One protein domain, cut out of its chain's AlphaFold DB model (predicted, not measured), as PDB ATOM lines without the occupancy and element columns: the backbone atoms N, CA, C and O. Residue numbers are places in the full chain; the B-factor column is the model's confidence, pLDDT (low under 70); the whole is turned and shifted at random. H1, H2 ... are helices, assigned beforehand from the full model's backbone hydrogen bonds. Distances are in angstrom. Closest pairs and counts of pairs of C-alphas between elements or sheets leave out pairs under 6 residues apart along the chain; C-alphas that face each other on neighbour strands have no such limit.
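What this domain is: This is residues 2 to 26 and 41 to 99 of the 120 residues of an uncharacterized protein of Mycolicibacter longobardus (UniProt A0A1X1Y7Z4). A helical hairpin, H2 and H3, is crossed by H1 at residues 42 to 50 of H2, and short H4 packs on H1; residues 17 to 26 trail from H1. The 84 printed residues include four named helices, H1 to H4 in chain order, and no named strand: all helix. The whole is compact, radius of gyration of the C-alphas 12.8 A, spanning 39 by 27 by 19 A.

How they stand to each other: H1, residues 2 to 16, touches H2, residues 41 to 58, with residues 42 to 50 of H2 alone, at a steep tilt of 63 degrees; the closest C-alphas, Ala 5 and Ala 46, are 4.8 A apart. H2 and H3, residues 64 to 80, touch as a hairpin, opposite ways at a shallow tilt of 7 degrees; the closest C-alphas, Ile 56 and Ala 69, are 5.9 A apart. H4, residues 89 to 97, touches H1, closest C-alphas Pro 90 and Ile 12, 5.4 A apart. H1 and H3 are apart. Every O i to N i+4 pair is within hydrogen-bond range in H1, H2 and H4; in H3, 12 of 13.

Where its parts are: H1 begins at C-alpha 2 (161.420, 191.627, 120.406); H2 is 26.1 A long, H3 24.4 A. H4 ends at C-alpha 97 (156.103, 179.377, 131.480).

The domain as a whole: Residues 27 to 40 are not printed; C-alphas 26 and 41 are 18.6 A apart. Residues 2 to 3, 18 to 26, 62 and 98 to 99 have pLDDT under 70.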
ATOM      1  N   LEU A   2     161.827 192.665 121.377       56.78
ATOM      2  CA  LEU A   2     161.420 191.627 120.406       56.78
ATOM      3  C   LEU A   2     162.119 190.263 120.579       56.78
ATOM      4  O   LEU A   2     161.558 189.243 120.200       56.78
ATOM      5  N   ASP A   3     163.300 190.236 121.201       66.19
ATOM      6  CA  ASP A   3     164.131 189.028 121.329       66.19
ATOM      7  C   ASP A   3     163.416 187.849 122.021       66.19
ATOM      8  O   ASP A   3     163.442 186.721 121.530       66.19
ATOM      9  N   PHE A   4     162.676 188.113 123.109       70.25
ATOM     10  CA  PHE A   4     161.941 187.053 123.810       70.25
ATOM     11  C   PHE A   4     160.804 186.481 122.951       70.25
ATOM     12  O   PHE A   4     160.596 185.273 122.938       70.25
ATOM     13  N   ALA A   5     160.078 187.341 122.229       74.44
ATOM     14  CA  ALA A   5     158.893 186.942 121.478       74.44
ATOM     15  C   ALA A   5     159.280 186.084 120.271       74.44
ATOM     16  O   ALA A   5     158.637 185.078 119.992       74.44
ATOM     17  N   VAL A   6     160.387 186.436 119.611       73.69
ATOM     18  CA  VAL A   6     160.971 185.646 118.521       73.69
ATOM     19  C   VAL A   6     161.471 184.295 119.042       73.69
ATOM     20  O   VAL A   6     161.243 183.261 118.408       73.69
ATOM     21  N   ARG A   7     162.104 184.263 120.223       78.88
ATOM     22  CA  ARG A   7     162.564 183.016 120.856       78.88
ATOM     23  C   ARG A   7     161.405 182.087 121.228       78.88
ATOM     24  O   ARG A   7     161.479 180.888 120.954       78.88
ATOM     25  N   ASP A   8     160.338 182.630 121.806       80.31
ATOM     26  CA  ASP A   8     159.141 181.872 122.179       80.31
ATOM     27  C   ASP A   8     158.372 181.387 120.944       80.31
ATOM     28  O   ASP A   8     158.033 180.206 120.860       80.31
ATOM     29  N   ALA A   9     158.198 182.246 119.933       82.12
ATOM     30  CA  ALA A   9     157.602 181.872 118.652       82.12
ATOM     31  C   ALA A   9     158.384 180.738 117.980       82.12
ATOM     32  O   ALA A   9     157.796 179.756 117.535       82.12
ATOM     33  N   THR A  10     159.718 180.808 117.995       80.06
ATOM     34  CA  THR A  10     160.580 179.731 117.487       80.06
ATOM     35  C   THR A  10     160.333 178.415 118.230       80.06
ATOM     36  O   THR A  10     160.297 177.349 117.614       80.06
ATOM     37  N   ARG A  11     160.164 178.455 119.558       81.44
ATOM     38  CA  ARG A  11     159.927 177.260 120.383       81.44
ATOM     39  C   ARG A  11     158.559 176.635 120.101       81.44
ATOM     40  O   ARG A  11     158.482 175.412 119.977       81.44
ATOM     41  N   ILE A  12     157.518 177.455 119.970       83.06
ATOM     42  CA  ILE A  12     156.160 177.014 119.614       83.06
ATOM     43  C   ILE A  12     156.149 176.431 118.199       83.06
ATOM     44  O   ILE A  12     155.724 175.292 118.011       83.06
ATOM     45  N   HIS A  13     156.723 177.148 117.231       80.56
ATOM     46  CA  HIS A  13     156.796 176.708 115.841       80.56
ATOM     47  C   HIS A  13     157.528 175.366 115.700       80.56
ATOM     48  O   HIS A  13     157.065 174.482 114.980       80.56
ATOM     49  N   ARG A  14     158.636 175.153 116.430       79.12
ATOM     50  CA  ARG A  14     159.337 173.852 116.458       79.12
ATOM     51  C   ARG A  14     158.463 172.716 116.979       79.12
ATOM     52  O   ARG A  14     158.552 171.609 116.457       79.12
ATOM     53  N   ARG A  15     157.633 172.967 117.999       80.19
ATOM     54  CA  ARG A  15     156.716 171.946 118.522       80.19
ATOM     55  C   ARG A  15     155.618 171.596 117.522       80.19
ATOM     56  O   ARG A  15     155.361 170.414 117.341       80.19
ATOM     57  N   TRP A  16     155.030 172.585 116.853       78.50
ATOM     58  CA  TRP A  16     153.999 172.351 115.833       78.50
ATOM     59  C   TRP A  16     154.508 171.611 114.600       78.50
ATOM     60  O   TRP A  16     153.816 170.766 114.041       78.50
ATOM     61  N   SER A  17     155.727 171.919 114.168       72.75
ATOM     62  CA  SER A  17     156.317 171.337 112.959       72.75
ATOM     63  C   SER A  17     157.043 170.008 113.202       72.75
ATOM     64  O   SER A  17     157.565 169.423 112.257       72.75
ATOM     65  N   GLY A  18     157.137 169.538 114.456       63.41
ATOM     66  CA  GLY A  18     157.981 168.391 114.829       63.41
ATOM     67  C   GLY A  18     159.464 168.587 114.473       63.41
ATOM     68  O   GLY A  18     160.239 167.633 114.420       63.41
ATOM     69  N   TRP A  19     159.863 169.827 114.181       53.62
ATOM     70  CA  TRP A  19     161.094 170.136 113.472       53.62
ATOM     71  C   TRP A  19     162.241 170.310 114.468       53.62
ATOM     72  O   TRP A  19     162.258 171.218 115.300       53.62
ATOM     73  N   THR A  20     163.257 169.455 114.356       47.81
ATOM     74  CA  THR A  20     164.510 169.525 115.130       47.81
ATOM     75  C   THR A  20     165.480 170.603 114.629       47.81
ATOM     76  O   THR A  20     166.584 170.738 115.165       47.81
ATOM     77  N   SER A  21     165.099 171.386 113.612       45.69
ATOM     78  CA  SER A  21     166.010 172.333 112.974       45.69
ATOM     79  C   SER A  21     166.377 173.469 113.918       45.69
ATOM     80  O   SER A  21     165.533 174.142 114.523       45.69
ATOM     81  N   ARG A  22     167.687 173.675 114.057       50.72
ATOM     82  CA  ARG A  22     168.253 174.792 114.797       50.72
ATOM     83  C   ARG A  22     168.015 176.052 113.973       50.72
ATOM     84  O   ARG A  22     168.851 176.419 113.162       50.72
ATOM     85  N   PHE A  23     166.899 176.735 114.218       53.41
ATOM     86  CA  PHE A  23     166.807 178.174 113.977       53.41
ATOM     87  C   PHE A  23     167.952 178.844 114.742       53.41
ATOM     88  O   PHE A  23     167.856 179.082 115.946       53.41
ATOM     89  N   THR A  24     169.075 179.041 114.064       50.25
ATOM     90  CA  THR A  24     170.182 179.864 114.523       50.25
ATOM     91  C   THR A  24     169.911 181.258 113.995       50.25
ATOM     92  O   THR A  24     170.239 181.567 112.852       50.25
ATOM     93  N   LEU A  25     169.284 182.096 114.820       52.69
ATOM     94  CA  LEU A  25     169.395 183.539 114.644       52.69
ATOM     95  C   LEU A  25     170.881 183.867 114.807       52.69
ATOM     96  O   LEU A  25     171.388 183.902 115.926       52.69
ATOM     97  N   SER A  26     171.609 183.981 113.694       46.78
ATOM     98  CA  SER A  26     172.991 184.449 113.729       46.78
ATOM     99  C   SER A  26     172.943 185.938 114.084       46.78
ATOM    100  O   SER A  26     172.399 186.708 113.288       46.78
ATOM    101  N   ASP A  41     155.625 183.747 108.961       80.94
ATOM    102  CA  ASP A  41     154.848 183.010 109.966       80.94
ATOM    103  C   ASP A  41     155.443 183.128 111.375       80.94
ATOM    104  O   ASP A  41     154.730 183.295 112.366       80.94
ATOM    105  N   LEU A  42     156.771 183.096 111.484       81.25
ATOM    106  CA  LEU A  42     157.454 183.210 112.770       81.25
ATOM    107  C   LEU A  42     157.318 184.627 113.338       81.25
ATOM    108  O   LEU A  42     157.073 184.792 114.534       81.25
ATOM    109  N   ILE A  43     157.434 185.645 112.482       83.25
ATOM    110  CA  ILE A  43     157.243 187.049 112.863       83.25
ATOM    111  C   ILE A  43     155.791 187.316 113.267       83.25
ATOM    112  O   ILE A  43     155.550 187.965 114.287       83.25
ATOM    113  N   ALA A  44     154.833 186.779 112.515       85.56
ATOM    114  CA  ALA A  44     153.412 186.882 112.814       85.56
ATOM    115  C   ALA A  44     153.079 186.270 114.188       85.56
ATOM    116  O   ALA A  44     152.465 186.924 115.035       85.56
ATOM    117  N   LEU A  45     153.595 185.067 114.466       85.06
ATOM    118  CA  LEU A  45     153.454 184.428 115.773       85.06
ATOM    119  C   LEU A  45     154.120 185.248 116.887       85.06
ATOM    120  O   LEU A  45     153.505 185.479 117.926       85.06
ATOM    121  N   ALA A  46     155.343 185.743 116.675       84.88
ATOM    122  CA  ALA A  46     156.032 186.591 117.648       84.88
ATOM    123  C   ALA A  46     155.238 187.872 117.963       84.88
ATOM    124  O   ALA A  46     155.178 188.288 119.121       84.88
ATOM    125  N   GLY A  47     154.590 188.467 116.958       86.88
ATOM    126  CA  GLY A  47     153.698 189.612 117.128       86.88
ATOM    127  C   GLY A  47     152.509 189.296 118.037       86.88
ATOM    128  O   GLY A  47     152.279 190.018 119.008       86.88
ATOM    129  N   ILE A  48     151.814 188.184 117.777       86.75
ATOM    130  CA  ILE A  48     150.680 187.727 118.597       86.75
ATOM    131  C   ILE A  48     151.116 187.504 120.051       86.75
ATOM    132  O   ILE A  48     150.461 187.992 120.969       86.75
ATOM    133  N   LEU A  49     152.244 186.823 120.277       85.94
ATOM    134  CA  LEU A  49     152.746 186.546 121.630       85.94
ATOM    135  C   LEU A  49     153.156 187.824 122.374       85.94
ATOM    136  O   LEU A  49     152.903 187.955 123.574       85.94
ATOM    137  N   ALA A  50     153.791 188.775 121.683       85.69
ATOM    138  CA  ALA A  50     154.208 190.039 122.281       85.69
ATOM    139  C   ALA A  50     153.007 190.894 122.711       85.69
ATOM    140  O   ALA A  50     153.022 191.459 123.810       85.69
ATOM    141  N   ASP A  51     151.974 190.969 121.869       85.94
ATOM    142  CA  ASP A  51     150.750 191.705 122.176       85.94
ATOM    143  C   ASP A  51     149.957 191.029 123.303       85.94
ATOM    144  O   ASP A  51     149.648 191.666 124.314       85.94
ATOM    145  N   ALA A  52     149.763 189.712 123.212       85.00
ATOM    146  CA  ALA A  52     149.104 188.907 124.237       85.00
ATOM    147  C   ALA A  52     149.751 189.072 125.616       85.00
ATOM    148  O   ALA A  52     149.074 189.332 126.613       85.00
ATOM    149  N   ARG A  53     151.085 188.988 125.685       82.62
ATOM    150  CA  ARG A  53     151.828 189.159 126.939       82.62
ATOM    151  C   ARG A  53     151.581 190.536 127.555       82.62
ATOM    152  O   ARG A  53     151.391 190.632 128.766       82.62
ATOM    153  N   ARG A  54     151.561 191.595 126.738       83.44
ATOM    154  CA  ARG A  54     151.263 192.961 127.195       83.44
ATOM    155  C   ARG A  54     149.833 193.061 127.733       83.44
ATOM    156  O   ARG A  54     149.643 193.596 128.824       83.44
ATOM    157  N   GLN A  55     148.849 192.535 127.008       82.19
ATOM    158  CA  GLN A  55     147.441 192.576 127.414       82.19
ATOM    159  C   GLN A  55     147.194 191.808 128.722       82.19
ATOM    160  O   GLN A  55     146.580 192.338 129.650       82.19
ATOM    161  N   ILE A  56     147.736 190.593 128.845       80.06
ATOM    162  CA  ILE A  56     147.547 189.755 130.035       80.06
ATOM    163  C   ILE A  56     148.255 190.359 131.257       80.06
ATOM    164  O   ILE A  56     147.697 190.340 132.355       80.06
ATOM    165  N   TRP A  57     149.446 190.949 131.098       81.69
ATOM    166  CA  TRP A  57     150.131 191.606 132.218       81.69
ATOM    167  C   TRP A  57     149.444 192.868 132.722       81.69
ATOM    168  O   TRP A  57     149.527 193.154 133.918       81.69
ATOM    169  N   ASN A  58     148.782 193.605 131.832       80.75
ATOM    170  CA  ASN A  58     148.022 194.800 132.188       80.75
ATOM    171  C   ASN A  58     146.651 194.467 132.799       80.75
ATOM    172  O   ASN A  58     145.979 195.360 133.310       80.75
ATOM    173  N   THR A  59     146.245 193.196 132.779       77.88
ATOM    174  CA  THR A  59     144.960 192.745 133.310       77.88
ATOM    175  C   THR A  59     145.126 192.136 134.704       77.88
ATOM    176  O   THR A  59     146.006 191.303 134.953       77.88
ATOM    177  N   ALA A  60     144.252 192.533 135.632       74.31
ATOM    178  CA  ALA A  60     144.257 192.025 137.000       74.31
ATOM    179  C   ALA A  60     144.098 190.491 137.048       74.31
ATOM    180  O   ALA A  60     143.371 189.881 136.259       74.31
ATOM    181  N   VAL A  61     144.815 189.863 137.981       73.56
ATOM    182  CA  VAL A  61     144.830 188.407 138.204       73.56
ATOM    183  C   VAL A  61     143.434 187.906 138.595       73.56
ATOM    184  O   VAL A  61     142.701 188.620 139.268       73.56
ATOM    185  N   ALA A  62     143.091 186.674 138.196       69.50
ATOM    186  CA  ALA A  62     141.837 185.995 138.557       69.50
ATOM    187  C   ALA A  62     140.556 186.760 138.166       69.50
ATOM    188  O   ALA A  62     139.512 186.606 138.794       69.50
ATOM    189  N   THR A  63     140.627 187.577 137.111       75.88
ATOM    190  CA  THR A  63     139.460 188.258 136.543       75.88
ATOM    191  C   THR A  63     138.952 187.544 135.290       75.88
ATOM    192  O   THR A  63     139.761 186.989 134.537       75.88
ATOM    193  N   PRO A  64     137.642 187.620 134.988       77.31
ATOM    194  CA  PRO A  64     137.101 187.164 133.705       77.31
ATOM    195  C   PRO A  64     137.790 187.830 132.507       77.31
ATOM    196  O   PRO A  64     138.035 187.189 131.493       77.31
ATOM    197  N   ALA A  65     138.196 189.099 132.645       76.00
ATOM    198  CA  ALA A  65     138.950 189.819 131.621       76.00
ATOM    199  C   ALA A  65     140.290 189.141 131.285       76.00
ATOM    200  O   ALA A  65     140.708 189.135 130.130       76.00
ATOM    201  N   ARG A  66     140.953 188.527 132.274       77.12
ATOM    202  CA  ARG A  66     142.195 187.780 132.053       77.12
ATOM    203  C   ARG A  66     141.947 186.466 131.318       77.12
ATOM    204  O   ARG A  66     142.734 186.127 130.442       77.12
ATOM    205  N   ALA A  67     140.861 185.763 131.642       78.69
ATOM    206  CA  ALA A  67     140.446 184.574 130.896       78.69
ATOM    207  C   ALA A  67     140.149 184.931 129.431       78.69
ATOM    208  O   ALA A  67     140.697 184.308 128.532       78.69
ATOM    209  N   HIS A  68     139.425 186.029 129.186       81.88
ATOM    210  CA  HIS A  68     139.182 186.525 127.829       81.88
ATOM    211  C   HIS A  68     140.458 186.937 127.087       81.88
ATOM    212  O   HIS A  68     140.577 186.675 125.893       81.88
ATOM    213  N   ALA A  69     141.423 187.559 127.772       81.12
ATOM    214  CA  ALA A  69     142.713 187.895 127.172       81.12
ATOM    215  C   ALA A  69     143.499 186.638 126.766       81.12
ATOM    216  O   ALA A  69     144.163 186.646 125.735       81.12
ATOM    217  N   VAL A  70     143.392 185.553 127.540       81.62
ATOM    218  CA  VAL A  70     143.964 184.241 127.204       81.62
ATOM    219  C   VAL A  70     143.218 183.591 126.031       81.62
ATOM    220  O   VAL A  70     143.858 183.165 125.071       81.62
ATOM    221  N   ASP A  71     141.883 183.592 126.040       84.19
ATOM    222  CA  ASP A  71     141.059 183.073 124.938       84.19
ATOM    223  C   ASP A  71     141.342 183.798 123.613       84.19
ATOM    224  O   ASP A  71     141.401 183.183 122.544       84.19
ATOM    225  N   ALA A  72     141.591 185.110 123.676       85.88
ATOM    226  CA  ALA A  72     141.963 185.919 122.522       85.88
ATOM    227  C   ALA A  72     143.294 185.478 121.889       85.88
ATOM    228  O   ALA A  72     143.455 185.611 120.671       85.88
ATOM    229  N   VAL A  73     144.224 184.908 122.669       86.56
ATOM    230  CA  VAL A  73     145.472 184.331 122.141       86.56
ATOM    231  C   VAL A  73     145.162 183.117 121.279       86.56
ATOM    232  O   VAL A  73     145.579 183.078 120.122       86.56
ATOM    233  N   TYR A  74     144.377 182.166 121.795       85.00
ATOM    234  CA  TYR A  74     143.981 180.972 121.041       85.00
ATOM    235  C   TYR A  74     143.203 181.336 119.775       85.00
ATOM    236  O   TYR A  74     143.465 180.785 118.706       85.00
ATOM    237  N   ALA A  75     142.295 182.313 119.856       86.19
ATOM    238  CA  ALA A  75     141.545 182.791 118.699       86.19
ATOM    239  C   ALA A  75     142.448 183.453 117.643       86.19
ATOM    240  O   ALA A  75     142.278 183.211 116.446       86.19
ATOM    241  N   SER A  76     143.418 184.269 118.068       86.31
ATOM    242  CA  SER A  76     144.347 184.959 117.162       86.31
ATOM    243  C   SER A  76     145.304 183.982 116.485       86.31
ATOM    244  O   SER A  76     145.483 184.043 115.268       86.31
ATOM    245  N   VAL A  77     145.850 183.032 117.250       85.31
ATOM    246  CA  VAL A  77     146.695 181.960 116.717       85.31
ATOM    247  C   VAL A  77     145.900 181.062 115.775       85.31
ATOM    248  O   VAL A  77     146.339 180.846 114.655       85.31
ATOM    249  N   GLY A  78     144.706 180.602 116.159       84.94
ATOM    250  CA  GLY A  78     143.875 179.747 115.307       84.94
ATOM    251  C   GLY A  78     143.397 180.433 114.021       84.94
ATOM    252  O   GLY A  78     143.190 179.763 113.013       84.94
ATOM    253  N   ARG A  79     143.250 181.765 114.026       85.75
ATOM    254  CA  ARG A  79     142.934 182.547 112.821       85.75
ATOM    255  C   ARG A  79     144.128 182.656 111.874       85.75
ATOM    256  O   ARG A  79     143.934 182.554 110.668       85.75
ATOM    257  N   GLN A  80     145.328 182.911 112.398       84.38
ATOM    258  CA  GLN A  80     146.529 183.081 111.571       84.38
ATOM    259  C   GLN A  80     147.195 181.762 111.175       84.38
ATOM    260  O   GLN A  80     147.793 181.682 110.109       84.38
ATOM    261  N   PHE A  81     147.047 180.723 111.993       84.38
ATOM    262  CA  PHE A  81     147.632 179.400 111.798       84.38
ATOM    263  C   PHE A  81     146.540 178.325 111.883       84.38
ATOM    264  O   PHE A  81     146.546 177.507 112.809       84.38
ATOM    265  N   PRO A  82     145.577 178.297 110.939       82.31
ATOM    266  CA  PRO A  82     144.457 177.357 110.979       82.31
ATOM    267  C   PRO A  82     144.914 175.892 110.986       82.31
ATOM    268  O   PRO A  82     144.264 175.058 111.610       82.31
ATOM    269  N   GLN A  83     146.068 175.584 110.382       80.12
ATOM    270  CA  GLN A  83     146.684 174.252 110.402       80.12
ATOM    271  C   GLN A  83     147.121 173.766 111.800       80.12
ATOM    272  O   GLN A  83     147.358 172.573 111.984       80.12
ATOM    273  N   HIS A  84     147.232 174.661 112.787       77.38
ATOM    274  CA  HIS A  84     147.654 174.344 114.158       77.38
ATOM    275  C   HIS A  84     146.555 174.599 115.195       77.38
ATOM    276  O   HIS A  84     146.825 174.560 116.393       77.38
ATOM    277  N   ARG A  85     145.312 174.827 114.751       74.19
ATOM    278  CA  ARG A  85     144.175 175.183 115.614       74.19
ATOM    279  C   ARG A  85     143.903 174.172 116.733       74.19
ATOM    280  O   ARG A  85     143.488 174.570 117.815       74.19
ATOM    281  N   ASP A  86     144.150 172.891 116.475       76.31
ATOM    282  CA  ASP A  86     143.927 171.813 117.445       76.31
ATOM    283  C   ASP A  86     145.186 171.490 118.276       76.31
ATOM    284  O   ASP A  86     145.148 170.677 119.197       76.31
ATOM    285  N   GLN A  87     146.318 172.139 117.982       79.31
ATOM    286  CA  GLN A  87     147.600 171.935 118.659       79.31
ATOM    287  C   GLN A  87     147.861 173.052 119.681       79.31
ATOM    288  O   GLN A  87     148.832 173.803 119.569       79.31
ATOM    289  N   ASN A  88     146.994 173.154 120.692       80.56
ATOM    290  CA  ASN A  88     147.051 174.222 121.704       80.56
ATOM    291  C   ASN A  88     148.137 174.019 122.771       80.56
ATOM    292  O   ASN A  88     148.605 174.993 123.357       80.56
ATOM    293  N   GLN A  89     148.610 172.786 122.966       82.81
ATOM    294  CA  GLN A  89     149.575 172.435 124.014       82.81
ATOM    295  C   GLN A  89     150.855 173.308 124.039       82.81
ATOM    296  O   GLN A  89     151.326 173.666 125.120       82.81
ATOM    297  N   PRO A  90     151.467 173.697 122.899       82.81
ATOM    298  CA  PRO A  90     152.618 174.602 122.907       82.81
ATOM    299  C   PRO A  90     152.288 176.026 123.376       82.81
ATOM    300  O   PRO A  90     153.145 176.667 123.980       82.81
ATOM    301  N   ILE A  91     151.069 176.509 123.113       83.00
ATOM    302  CA  ILE A  91     150.587 177.822 123.564       83.00
ATOM    303  C   ILE A  91     150.295 177.767 125.066       83.00
ATOM    304  O   ILE A  91     150.733 178.651 125.794       83.00
ATOM    305  N   GLU A  92     149.638 176.704 125.538       83.62
ATOM    306  CA  GLU A  92     149.374 176.459 126.965       83.62
ATOM    307  C   GLU A  92     150.675 176.472 127.776       83.62
ATOM    308  O   GLU A  92     150.821 177.251 128.717       83.62
ATOM    309  N   HIS A  93     151.678 175.707 127.331       82.75
ATOM    310  CA  HIS A  93     152.995 175.687 127.969       82.75
ATOM    311  C   HIS A  93     153.666 177.068 127.983       82.75
ATOM    312  O   HIS A  93     154.374 177.393 128.931       82.75
ATOM    313  N   TRP A  94     153.476 177.885 126.941       85.06
ATOM    314  CA  TRP A  94     154.010 179.247 126.914       85.06
ATOM    315  C   TRP A  94     153.301 180.164 127.921       85.06
ATOM    316  O   TRP A  94     153.968 180.935 128.609       85.06
ATOM    317  N   ILE A  95     151.974 180.063 128.051       81.81
ATOM    318  CA  ILE A  95     151.191 180.821 129.040       81.81
ATOM    319  C   ILE A  95     151.646 180.468 130.464       81.81
ATOM    320  O   ILE A  95     151.859 181.371 131.283       81.81
ATOM    321  N   ASP A  96     151.855 179.178 130.735       79.56
ATOM    322  CA  ASP A  96     152.333 178.686 132.029       79.56
ATOM    323  C   ASP A  96     153.781 179.110 132.317       79.56
ATOM    324  O   ASP A  96     154.059 179.644 133.395       79.56
ATOM    325  N   ASP A  97     154.695 178.968 131.347       76.75
ATOM    326  CA  ASP A  97     156.103 179.377 131.480       76.75
ATOM    327  C   ASP A  97     156.239 180.889 131.745       76.75
ATOM    328  O   ASP A  97     157.108 181.325 132.504       76.75
ATOM    329  N   GLN A  98     155.363 181.709 131.157       69.75
ATOM    330  CA  GLN A  98     155.320 183.155 131.395       69.75
ATOM    331  C   GLN A  98     154.650 183.527 132.735       69.75
ATOM    332  O   GLN A  98     154.506 184.716 133.040       69.75
ATOM    333  N   GLN A  99     154.252 182.533 133.543       64.25
ATOM    334  CA  GLN A  99     153.498 182.683 134.794       64.25
ATOM    335  C   GLN A  99     152.227 183.530 134.617       64.25
ATOM    336  O   GLN A  99     151.796 184.249 135.522       64.25
TER     337      GLN A  99